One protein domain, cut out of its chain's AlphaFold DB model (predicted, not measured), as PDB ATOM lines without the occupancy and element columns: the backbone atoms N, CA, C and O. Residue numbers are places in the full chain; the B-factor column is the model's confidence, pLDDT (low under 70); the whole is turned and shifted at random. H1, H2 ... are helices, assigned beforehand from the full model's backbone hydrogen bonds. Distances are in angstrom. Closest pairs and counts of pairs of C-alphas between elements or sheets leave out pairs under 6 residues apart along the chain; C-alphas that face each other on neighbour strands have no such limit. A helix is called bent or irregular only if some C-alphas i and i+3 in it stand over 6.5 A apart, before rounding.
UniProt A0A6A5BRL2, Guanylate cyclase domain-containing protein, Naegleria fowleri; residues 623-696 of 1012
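What this domain is: This is residues 623 to 696 of the 1012 residues of the protein "Guanylate cyclase domain-containing protein" of Naegleria fowleri (UniProt A0A6A5BRL2). One very long helix, H1, makes the whole length of this rod, and a short helix, H2, packs side by side on its last third, with a long link that folds back so that both helices run the same way. The first part of H1, residues 623 to 652, sticks out as a free arm, while the rest makes a small body at one end. The printed part has 74 residues with two named helices, H1 then H2, and no named strand; its class is all helix. It is extended, with a radius of gyration of the C-alphas of 21.4 A, and spans 71 by 20 by 14 A.

Where its parts are: H1 takes residues 623 to 669 and measures 68.3 A from first to last C-alpha. It begins with C-alpha 623 at (-51.525, -46.909, 23.310) and ends with C-alpha 669 at (-16.053, -3.285, -15.510). H1 is neither bent nor irregular, but only just: C-alphas 653 and 656 are 6.1 A apart. Residues 670 to 684 belong to no named element. H2 takes residues 685 to 696, 16.3 A from first to last C-alpha, and ends with C-alpha 696 at (-24.795, 5.764, -8.230).

How they stand to each other: H1 touches H2 with residues 657 to 665 alone. Their closest C-alphas, those of Ile 661 and Gln 691, are 6.8 A apart. The two helices stand at a shallow tilt of 16 degrees and run the same way. In H2 every O i to N i+4 pair is within hydrogen-bond range; in H1 42 of 43 are.

The domain as a whole: The C-alphas of Asp 623 and Leu 671, the two farthest apart, are 71.2 A from each other. Without residues 623 to 652, which stand free, the body of 44 residues spans 27 by 17 by 13 A. The printed part has no cut. The link from H1 to H2, 15 residues, is long. The mean pLDDT of the printed part is 74.9, and residues 623 to 629, 631 to 632 and 672 to 681 are under 70.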
ATOM      1  N   ASP A 623     -50.589 -47.539  24.255       53.22
ATOM      2  CA  ASP A 623     -51.525 -46.909  23.310       53.22
ATOM      3  C   ASP A 623     -51.614 -45.390  23.507       53.22
ATOM      4  O   ASP A 623     -51.676 -44.630  22.536       53.22
ATOM      5  N   GLU A 624     -51.535 -44.919  24.754       57.16
ATOM      6  CA  GLU A 624     -51.562 -43.486  25.066       57.16
ATOM      7  C   GLU A 624     -50.249 -42.777  24.665       57.16
ATOM      8  O   GLU A 624     -50.290 -41.685  24.097       57.16
ATOM      9  N   VAL A 625     -49.083 -43.423  24.826       57.56
ATOM     10  CA  VAL A 625     -47.787 -42.935  24.306       57.56
ATOM     11  C   VAL A 625     -47.630 -43.157  22.810       57.56
ATOM     12  O   VAL A 625     -46.997 -42.333  22.159       57.56
ATOM     13  N   VAL A 626     -48.205 -44.201  22.214       59.41
ATOM     14  CA  VAL A 626     -48.239 -44.330  20.750       59.41
ATOM     15  C   VAL A 626     -49.094 -43.205  20.168       59.41
ATOM     16  O   VAL A 626     -48.651 -42.544  19.234       59.41
ATOM     17  N   THR A 627     -50.238 -42.873  20.767       62.59
ATOM     18  CA  THR A 627     -51.088 -41.757  20.314       62.59
ATOM     19  C   THR A 627     -50.426 -40.391  20.557       62.59
ATOM     20  O   THR A 627     -50.308 -39.582  19.631       62.59
ATOM     21  N   GLY A 628     -49.920 -40.132  21.768       64.19
ATOM     22  CA  GLY A 628     -49.184 -38.909  22.119       64.19
ATOM     23  C   GLY A 628     -47.858 -38.751  21.360       64.19
ATOM     24  O   GLY A 628     -47.461 -37.646  20.989       64.19
ATOM     25  N   GLY A 629     -47.190 -39.864  21.066       66.62
ATOM     26  CA  GLY A 629     -45.963 -39.940  20.281       66.62
ATOM     27  C   GLY A 629     -46.210 -39.707  18.793       66.62
ATOM     28  O   GLY A 629     -45.519 -38.883  18.203       66.62
ATOM     29  N   ILE A 630     -47.223 -40.346  18.196       70.56
ATOM     30  CA  ILE A 630     -47.631 -40.110  16.800       70.56
ATOM     31  C   ILE A 630     -48.025 -38.647  16.609       70.56
ATOM     32  O   ILE A 630     -47.517 -37.998  15.698       70.56
ATOM     33  N   THR A 631     -48.873 -38.091  17.478       67.00
ATOM     34  CA  THR A 631     -49.266 -36.674  17.396       67.00
ATOM     35  C   THR A 631     -48.069 -35.732  17.554       67.00
ATOM     36  O   THR A 631     -47.919 -34.811  16.751       67.00
ATOM     37  N   SER A 632     -47.151 -36.010  18.488       69.62
ATOM     38  CA  SER A 632     -45.889 -35.263  18.623       69.62
ATOM     39  C   SER A 632     -45.002 -35.360  17.374       69.62
ATOM     40  O   SER A 632     -44.434 -34.356  16.949       69.62
ATOM     41  N   VAL A 633     -44.903 -36.539  16.750       72.69
ATOM     42  CA  VAL A 633     -44.141 -36.761  15.509       72.69
ATOM     43  C   VAL A 633     -44.786 -36.043  14.321       72.69
ATOM     44  O   VAL A 633     -44.068 -35.429  13.539       72.69
ATOM     45  N   VAL A 634     -46.116 -36.040  14.196       74.44
ATOM     46  CA  VAL A 634     -46.828 -35.300  13.137       74.44
ATOM     47  C   VAL A 634     -46.621 -33.791  13.295       74.44
ATOM     48  O   VAL A 634     -46.264 -33.123  12.325       74.44
ATOM     49  N   ILE A 635     -46.761 -33.255  14.512       74.00
ATOM     50  CA  ILE A 635     -46.482 -31.839  14.807       74.00
ATOM     51  C   ILE A 635     -45.015 -31.504  14.496       74.00
ATOM     52  O   ILE A 635     -44.742 -30.485  13.862       74.00
ATOM     53  N   PHE A 636     -44.070 -32.377  14.863       71.62
ATOM     54  CA  PHE A 636     -42.661 -32.213  14.505       71.62
ATOM     55  C   PHE A 636     -42.439 -32.203  12.986       71.62
ATOM     56  O   PHE A 636     -41.763 -31.302  12.498       71.62
ATOM     57  N   VAL A 637     -43.014 -33.139  12.222       78.56
ATOM     58  CA  VAL A 637     -42.872 -33.176  10.754       78.56
ATOM     59  C   VAL A 637     -43.406 -31.889  10.123       78.56
ATOM     60  O   VAL A 637     -42.742 -31.328   9.252       78.56
ATOM     61  N   ILE A 638     -44.537 -31.360  10.601       80.19
ATOM     62  CA  ILE A 638     -45.081 -30.071  10.147       80.19
ATOM     63  C   ILE A 638     -44.094 -28.928  10.443       80.19
ATOM     64  O   ILE A 638     -43.772 -28.153   9.543       80.19
ATOM     65  N   ILE A 639     -43.561 -28.844  11.668       78.06
ATOM     66  CA  ILE A 639     -42.579 -27.817  12.063       78.06
ATOM     67  C   ILE A 639     -41.268 -27.953  11.272       78.06
ATOM     68  O   ILE A 639     -40.686 -26.946  10.878       78.06
ATOM     69  N   PHE A 640     -40.810 -29.176  10.993       77.00
ATOM     70  CA  PHE A 640     -39.591 -29.443  10.232       77.00
ATOM     71  C   PHE A 640     -39.742 -29.062   8.756       77.00
ATOM     72  O   PHE A 640     -38.876 -28.379   8.211       77.00
ATOM     73  N   VAL A 641     -40.858 -29.435   8.119       80.50
ATOM     74  CA  VAL A 641     -41.172 -29.050   6.733       80.50
ATOM     75  C   VAL A 641     -41.345 -27.533   6.619       80.50
ATOM     76  O   VAL A 641     -40.784 -26.926   5.709       80.50
ATOM     77  N   PHE A 642     -42.038 -26.898   7.570       81.62
ATOM     78  CA  PHE A 642     -42.168 -25.440   7.621       81.62
ATOM     79  C   PHE A 642     -40.810 -24.749   7.826       81.62
ATOM     80  O   PHE A 642     -40.481 -23.808   7.108       81.62
ATOM     81  N   GLY A 643     -39.973 -25.260   8.734       76.56
ATOM     82  CA  GLY A 643     -38.612 -24.772   8.957       76.56
ATOM     83  C   GLY A 643     -37.733 -24.891   7.709       76.56
ATOM     84  O   GLY A 643     -37.081 -23.921   7.328       76.56
ATOM     85  N   MET A 644     -37.771 -26.036   7.022       78.38
ATOM     86  CA  MET A 644     -37.094 -26.261   5.739       78.38
ATOM     87  C   MET A 644     -37.569 -25.288   4.651       78.38
ATOM     88  O   MET A 644     -36.746 -24.742   3.915       78.38
ATOM     89  N   PHE A 645     -38.875 -25.022   4.580       81.31
ATOM     90  CA  PHE A 645     -39.472 -24.070   3.645       81.31
ATOM     91  C   PHE A 645     -39.011 -22.632   3.935       81.31
ATOM     92  O   PHE A 645     -38.459 -21.972   3.052       81.31
ATOM     93  N   CYS A 646     -39.131 -22.161   5.180       75.31
ATOM     94  CA  CYS A 646     -38.636 -20.847   5.601       75.31
ATOM     95  C   CYS A 646     -37.132 -20.678   5.328       75.31
ATOM     96  O   CYS A 646     -36.713 -19.639   4.819       75.31
ATOM     97  N   LEU A 647     -36.329 -21.709   5.606       77.56
ATOM     98  CA  LEU A 647     -34.884 -21.718   5.382       77.56
ATOM     99  C   LEU A 647     -34.533 -21.608   3.886       77.56
ATOM    100  O   LEU A 647     -33.667 -20.815   3.516       77.56
ATOM    101  N   PHE A 648     -35.241 -22.333   3.015       80.25
ATOM    102  CA  PHE A 648     -35.090 -22.241   1.557       80.25
ATOM    103  C   PHE A 648     -35.444 -20.845   1.018       80.25
ATOM    104  O   PHE A 648     -34.701 -20.287   0.205       80.25
ATOM    105  N   PHE A 649     -36.541 -20.251   1.497       77.56
ATOM    106  CA  PHE A 649     -36.928 -18.888   1.123       77.56
ATOM    107  C   PHE A 649     -35.910 -17.848   1.608       77.56
ATOM    108  O   PHE A 649     -35.535 -16.969   0.832       77.56
ATOM    109  N   PHE A 650     -35.395 -17.979   2.834       74.75
ATOM    110  CA  PHE A 650     -34.361 -17.094   3.377       74.75
ATOM    111  C   PHE A 650     -33.053 -17.172   2.568       74.75
ATOM    112  O   PHE A 650     -32.469 -16.146   2.221       74.75
ATOM    113  N   VAL A 651     -32.634 -18.382   2.172       78.81
ATOM    114  CA  VAL A 651     -31.478 -18.589   1.283       78.81
ATOM    115  C   VAL A 651     -31.691 -17.943  -0.087       78.81
ATOM    116  O   VAL A 651     -30.802 -17.232  -0.555       78.81
ATOM    117  N   LYS A 652     -32.859 -18.112  -0.725       78.19
ATOM    118  CA  LYS A 652     -33.161 -17.440  -2.005       78.19
ATOM    119  C   LYS A 652     -33.200 -15.914  -1.881       78.19
ATOM    120  O   LYS A 652     -32.688 -15.235  -2.769       78.19
ATOM    121  N   ALA A 653     -33.748 -15.382  -0.788       74.81
ATOM    122  CA  ALA A 653     -33.851 -13.943  -0.541       74.81
ATOM    123  C   ALA A 653     -32.485 -13.241  -0.400       74.81
ATOM    124  O   ALA A 653     -32.392 -12.047  -0.676       74.81
ATOM    125  N   ILE A 654     -31.432 -13.971  -0.009       79.19
ATOM    126  CA  ILE A 654     -30.054 -13.459   0.085       79.19
ATOM    127  C   ILE A 654     -29.238 -13.803  -1.172       79.19
ATOM    128  O   ILE A 654     -28.567 -12.941  -1.735       79.19
ATOM    129  N   SER A 655     -29.303 -15.052  -1.646       80.12
ATOM    130  CA  SER A 655     -28.460 -15.544  -2.745       80.12
ATOM    131  C   SER A 655     -28.777 -14.878  -4.091       80.12
ATOM    132  O   SER A 655     -27.865 -14.510  -4.832       80.12
ATOM    133  N   ASN A 656     -30.062 -14.654  -4.396       81.88
ATOM    134  CA  ASN A 656     -30.475 -14.052  -5.664       81.88
ATOM    135  C   ASN A 656     -29.948 -12.610  -5.854       81.88
ATOM    136  O   ASN A 656     -29.308 -12.366  -6.880       81.88
ATOM    137  N   PRO A 657     -30.165 -11.651  -4.927       80.12
ATOM    138  CA  PRO A 657     -29.670 -10.289  -5.121       80.12
ATOM    139  C   PRO A 657     -28.139 -10.188  -5.037       80.12
ATOM    140  O   PRO A 657     -27.566  -9.381  -5.763       80.12
ATOM    141  N   LEU A 658     -27.452 -11.034  -4.254       83.50
ATOM    142  CA  LEU A 658     -25.981 -11.100  -4.278       83.50
ATOM    143  C   LEU A 658     -25.444 -11.556  -5.645       83.50
ATOM    144  O   LEU A 658     -24.468 -10.995  -6.146       83.50
ATOM    145  N   HIS A 659     -26.097 -12.527  -6.290       82.44
ATOM    146  CA  HIS A 659     -25.724 -12.944  -7.642       82.44
ATOM    147  C   HIS A 659     -25.993 -11.843  -8.682       82.44
ATOM    148  O   HIS A 659     -25.153 -11.607  -9.551       82.44
ATOM    149  N   GLN A 660     -27.104 -11.107  -8.554       81.44
ATOM    150  CA  GLN A 660     -27.384  -9.934  -9.395       81.44
ATOM    151  C   GLN A 660     -26.334  -8.828  -9.212       81.44
ATOM    152  O   GLN A 660     -25.830  -8.322 -10.206       81.44
ATOM    153  N   ILE A 661     -25.940  -8.512  -7.973       84.38
ATOM    154  CA  ILE A 661     -24.851  -7.565  -7.663       84.38
ATOM    155  C   ILE A 661     -23.546  -7.978  -8.360       84.38
ATOM    156  O   ILE A 661     -22.868  -7.136  -8.946       84.38
ATOM    157  N   SER A 662     -23.211  -9.272  -8.357       83.12
ATOM    158  CA  SER A 662     -22.016  -9.780  -9.042       83.12
ATOM    159  C   SER A 662     -22.082  -9.617 -10.567       83.12
ATOM    160  O   SER A 662     -21.057  -9.323 -11.178       83.12
ATOM    161  N   ILE A 663     -23.254  -9.790 -11.185       83.12
ATOM    162  CA  ILE A 663     -23.453  -9.571 -12.629       83.12
ATOM    163  C   ILE A 663     -23.396  -8.076 -12.964       83.12
ATOM    164  O   ILE A 663     -22.724  -7.684 -13.914       83.12
ATOM    165  N   ASP A 664     -24.055  -7.232 -12.173       81.88
ATOM    166  CA  ASP A 664     -24.091  -5.786 -12.395       81.88
ATOM    167  C   ASP A 664     -22.710  -5.128 -12.183       81.88
ATOM    168  O   ASP A 664     -22.393  -4.162 -12.877       81.88
ATOM    169  N   MET A 665     -21.853  -5.688 -11.318       81.88
ATOM    170  CA  MET A 665     -20.430  -5.322 -11.221       81.88
ATOM    171  C   MET A 665     -19.624  -5.725 -12.465       81.88
ATOM    172  O   MET A 665     -18.870  -4.907 -12.986       81.88
ATOM    173  N   LEU A 666     -19.806  -6.944 -12.988       80.69
ATOM    174  CA  LEU A 666     -19.141  -7.388 -14.228       80.69
ATOM    175  C   LEU A 666     -19.590  -6.586 -15.460       80.69
ATOM    176  O   LEU A 666     -18.830  -6.420 -16.412       80.69
ATOM    177  N   LYS A 667     -20.815  -6.048 -15.446       80.00
ATOM    178  CA  LYS A 667     -21.273  -5.109 -16.474       80.00
ATOM    179  C   LYS A 667     -20.572  -3.757 -16.381       80.00
ATOM    180  O   LYS A 667     -20.198  -3.218 -17.422       80.00
ATOM    181  N   LEU A 668     -20.355  -3.251 -15.163       78.94
ATOM    182  CA  LEU A 668     -19.645  -1.993 -14.912       78.94
ATOM    183  C   LEU A 668     -18.174  -2.044 -15.330       78.94
ATOM    184  O   LEU A 668     -17.702  -1.079 -15.924       78.94
ATOM    185  N   THR A 669     -17.460  -3.148 -15.078       75.00
ATOM    186  CA  THR A 669     -16.053  -3.285 -15.510       75.00
ATOM    187  C   THR A 669     -15.894  -3.232 -17.026       75.00
ATOM    188  O   THR A 669     -14.856  -2.804 -17.512       75.00
ATOM    189  N   ASN A 670     -16.933  -3.621 -17.767       72.88
ATOM    190  CA  ASN A 670     -16.952  -3.603 -19.227       72.88
ATOM    191  C   ASN A 670     -17.708  -2.374 -19.791       72.88
ATOM    192  O   ASN A 670     -18.088  -2.400 -20.959       72.88
ATOM    193  N   LEU A 671     -18.005  -1.357 -18.959       74.19
ATOM    194  CA  LEU A 671     -18.837  -0.170 -19.262       74.19
ATOM    195  C   LEU A 671     -20.100  -0.490 -20.088       74.19
ATOM    196  O   LEU A 671     -20.538   0.277 -20.943       74.19
ATOM    197  N   SER A 672     -20.690  -1.654 -19.827       66.50
ATOM    198  CA  SER A 672     -21.744  -2.250 -20.643       66.50
ATOM    199  C   SER A 672     -23.117  -2.072 -19.998       66.50
ATOM    200  O   SER A 672     -23.253  -2.104 -18.774       66.50
ATOM    201  N   ASP A 673     -24.160  -1.927 -20.821       67.94
ATOM    202  CA  ASP A 673     -25.557  -1.833 -20.360       67.94
ATOM    203  C   ASP A 673     -25.841  -0.622 -19.428       67.94
ATOM    204  O   ASP A 673     -26.768  -0.645 -18.613       67.94
ATOM    205  N   MET A 674     -25.049   0.452 -19.558       69.12
ATOM    206  CA  MET A 674     -24.978   1.584 -18.614       69.12
ATOM    207  C   MET A 674     -26.269   2.405 -18.475       69.12
ATOM    208  O   MET A 674     -26.452   3.056 -17.445       69.12
ATOM    209  N   ASP A 675     -27.158   2.363 -19.469       65.19
ATOM    210  CA  ASP A 675     -28.410   3.136 -19.499       65.19
ATOM    211  C   ASP A 675     -29.619   2.373 -18.926       65.19
ATOM    212  O   ASP A 675     -30.713   2.927 -18.806       65.19
ATOM    213  N   LYS A 676     -29.456   1.097 -18.543       64.75
ATOM    214  CA  LYS A 676     -30.537   0.310 -17.934       64.75
ATOM    215  C   LYS A 676     -30.628   0.578 -16.437       64.75
ATOM    216  O   LYS A 676     -29.896  -0.003 -15.624       64.75
ATOM    217  N   GLU A 677     -31.586   1.421 -16.072       60.53
ATOM    218  CA  GLU A 677     -32.069   1.516 -14.699       60.53
ATOM    219  C   GLU A 677     -32.849   0.247 -14.318       60.53
ATOM    220  O   GLU A 677     -33.718  -0.230 -15.048       60.53
ATOM    221  N   LYS A 678     -32.527  -0.302 -13.147       64.38
ATOM    222  CA  LYS A 678     -33.333  -1.295 -12.435       64.38
ATOM    223  C   LYS A 678     -33.496  -0.806 -11.009       64.38
ATOM    224  O   LYS A 678     -32.506  -0.432 -10.382       64.38
ATOM    225  N   GLU A 679     -34.716  -0.840 -10.493       62.31
ATOM    226  CA  GLU A 679     -34.957  -0.498  -9.094       62.31
ATOM    227  C   GLU A 679     -34.363  -1.565  -8.149       62.31
ATOM    228  O   GLU A 679     -34.451  -2.769  -8.439       62.31
ATOM    229  N   PRO A 680     -33.765  -1.152  -7.013       61.75
ATOM    230  CA  PRO A 680     -33.123  -2.058  -6.064       61.75
ATOM    231  C   PRO A 680     -34.176  -2.871  -5.292       61.75
ATOM    232  O   PRO A 680     -34.758  -2.428  -4.297       61.75
ATOM    233  N   SER A 681     -34.445  -4.074  -5.797       64.00
ATOM    234  CA  SER A 681     -35.508  -4.985  -5.359       64.00
ATOM    235  C   SER A 681     -34.981  -6.052  -4.391       64.00
ATOM    236  O   SER A 681     -34.974  -7.250  -4.678       64.00
ATOM    237  N   SER A 682     -34.553  -5.617  -3.203       75.56
ATOM    238  CA  SER A 682     -34.121  -6.502  -2.112       75.56
ATOM    239  C   SER A 682     -34.801  -6.176  -0.780       75.56
ATOM    240  O   SER A 682     -35.009  -5.015  -0.439       75.56
ATOM    241  N   PHE A 683     -35.118  -7.222  -0.010       70.81
ATOM    242  CA  PHE A 683     -35.807  -7.126   1.287       70.81
ATOM    243  C   PHE A 683     -34.903  -6.631   2.431       70.81
ATOM    244  O   PHE A 683     -35.381  -6.030   3.388       70.81
ATOM    245  N   PHE A 684     -33.596  -6.879   2.334       72.19
ATOM    246  CA  PHE A 684     -32.606  -6.470   3.331       72.19
ATOM    247  C   PHE A 684     -32.068  -5.071   3.005       72.19
ATOM    248  O   PHE A 684     -31.660  -4.829   1.866       72.19
ATOM    249  N   SER A 685     -32.033  -4.180   4.003       72.19
ATOM    250  CA  SER A 685     -31.528  -2.801   3.896       72.19
ATOM    251  C   SER A 685     -30.142  -2.738   3.267       72.19
ATOM    252  O   SER A 685     -29.941  -2.040   2.282       72.19
ATOM    253  N   ASP A 686     -29.223  -3.539   3.787       76.19
ATOM    254  CA  ASP A 686     -27.794  -3.474   3.491       76.19
ATOM    255  C   ASP A 686     -27.521  -3.887   2.033       76.19
ATOM    256  O   ASP A 686     -26.673  -3.327   1.343       76.19
ATOM    257  N   ILE A 687     -28.307  -4.847   1.527       80.62
ATOM    258  CA  ILE A 687     -28.270  -5.285   0.126       80.62
ATOM    259  C   ILE A 687     -28.864  -4.200  -0.784       80.62
ATOM    260  O   ILE A 687     -28.325  -3.947  -1.862       80.62
ATOM    261  N   LYS A 688     -29.930  -3.520  -0.339       79.81
ATOM    262  CA  LYS A 688     -30.555  -2.417  -1.080       79.81
ATOM    263  C   LYS A 688     -29.605  -1.221  -1.193       79.81
ATOM    264  O   LYS A 688     -29.467  -0.656  -2.271       79.81
ATOM    265  N   GLU A 689     -28.910  -0.894  -0.107       82.50
ATOM    266  CA  GLU A 689     -27.900   0.164  -0.032       82.50
ATOM    267  C   GLU A 689     -26.701  -0.142  -0.951       82.50
ATOM    268  O   GLU A 689     -26.267   0.718  -1.716       82.50
ATOM    269  N   MET A 690     -26.230  -1.397  -0.993       82.94
ATOM    270  CA  MET A 690     -25.223  -1.832  -1.973       82.94
ATOM    271  C   MET A 690     -25.708  -1.688  -3.425       82.94
ATOM    272  O   MET A 690     -24.954  -1.205  -4.270       82.94
ATOM    273  N   GLN A 691     -26.952  -2.076  -3.732       84.75
ATOM    274  CA  GLN A 691     -27.535  -1.885  -5.067       84.75
ATOM    275  C   GLN A 691     -27.655  -0.392  -5.427       84.75
ATOM    276  O   GLN A 691     -27.354  -0.006  -6.558       84.75
ATOM    277  N   GLU A 692     -28.025   0.458  -4.468       85.00
ATOM    278  CA  GLU A 692     -28.097   1.908  -4.646       85.00
ATOM    279  C   GLU A 692     -26.713   2.509  -4.934       85.00
ATOM    280  O   GLU A 692     -26.554   3.199  -5.945       85.00
ATOM    281  N   TYR A 693     -25.677   2.171  -4.157       85.12
ATOM    282  CA  TYR A 693     -24.304   2.621  -4.416       85.12
ATOM    283  C   TYR A 693     -23.759   2.149  -5.771       85.12
ATOM    284  O   TYR A 693     -23.110   2.931  -6.468       85.12
ATOM    285  N   ILE A 694     -24.076   0.922  -6.197       85.44
ATOM    286  CA  ILE A 694     -23.745   0.414  -7.539       85.44
ATOM    287  C   ILE A 694     -24.469   1.223  -8.628       85.44
ATOM    288  O   ILE A 694     -23.857   1.567  -9.642       85.44
ATOM    289  N   SER A 695     -25.733   1.608  -8.419       83.94
ATOM    290  CA  SER A 695     -26.469   2.466  -9.361       83.94
ATOM    291  C   SER A 695     -25.894   3.892  -9.437       83.94
ATOM    292  O   SER A 695     -25.762   4.455 -10.524       83.94
ATOM    293  N   ILE A 696     -25.459   4.456  -8.303       86.19
ATOM    294  CA  ILE A 696     -24.795   5.764  -8.230       86.19
ATOM    295  C   ILE A 696     -23.432   5.705  -8.931       86.19
ATOM    296  O   ILE A 696     -23.085   6.624  -9.673       86.19
TER     297      ILE A 696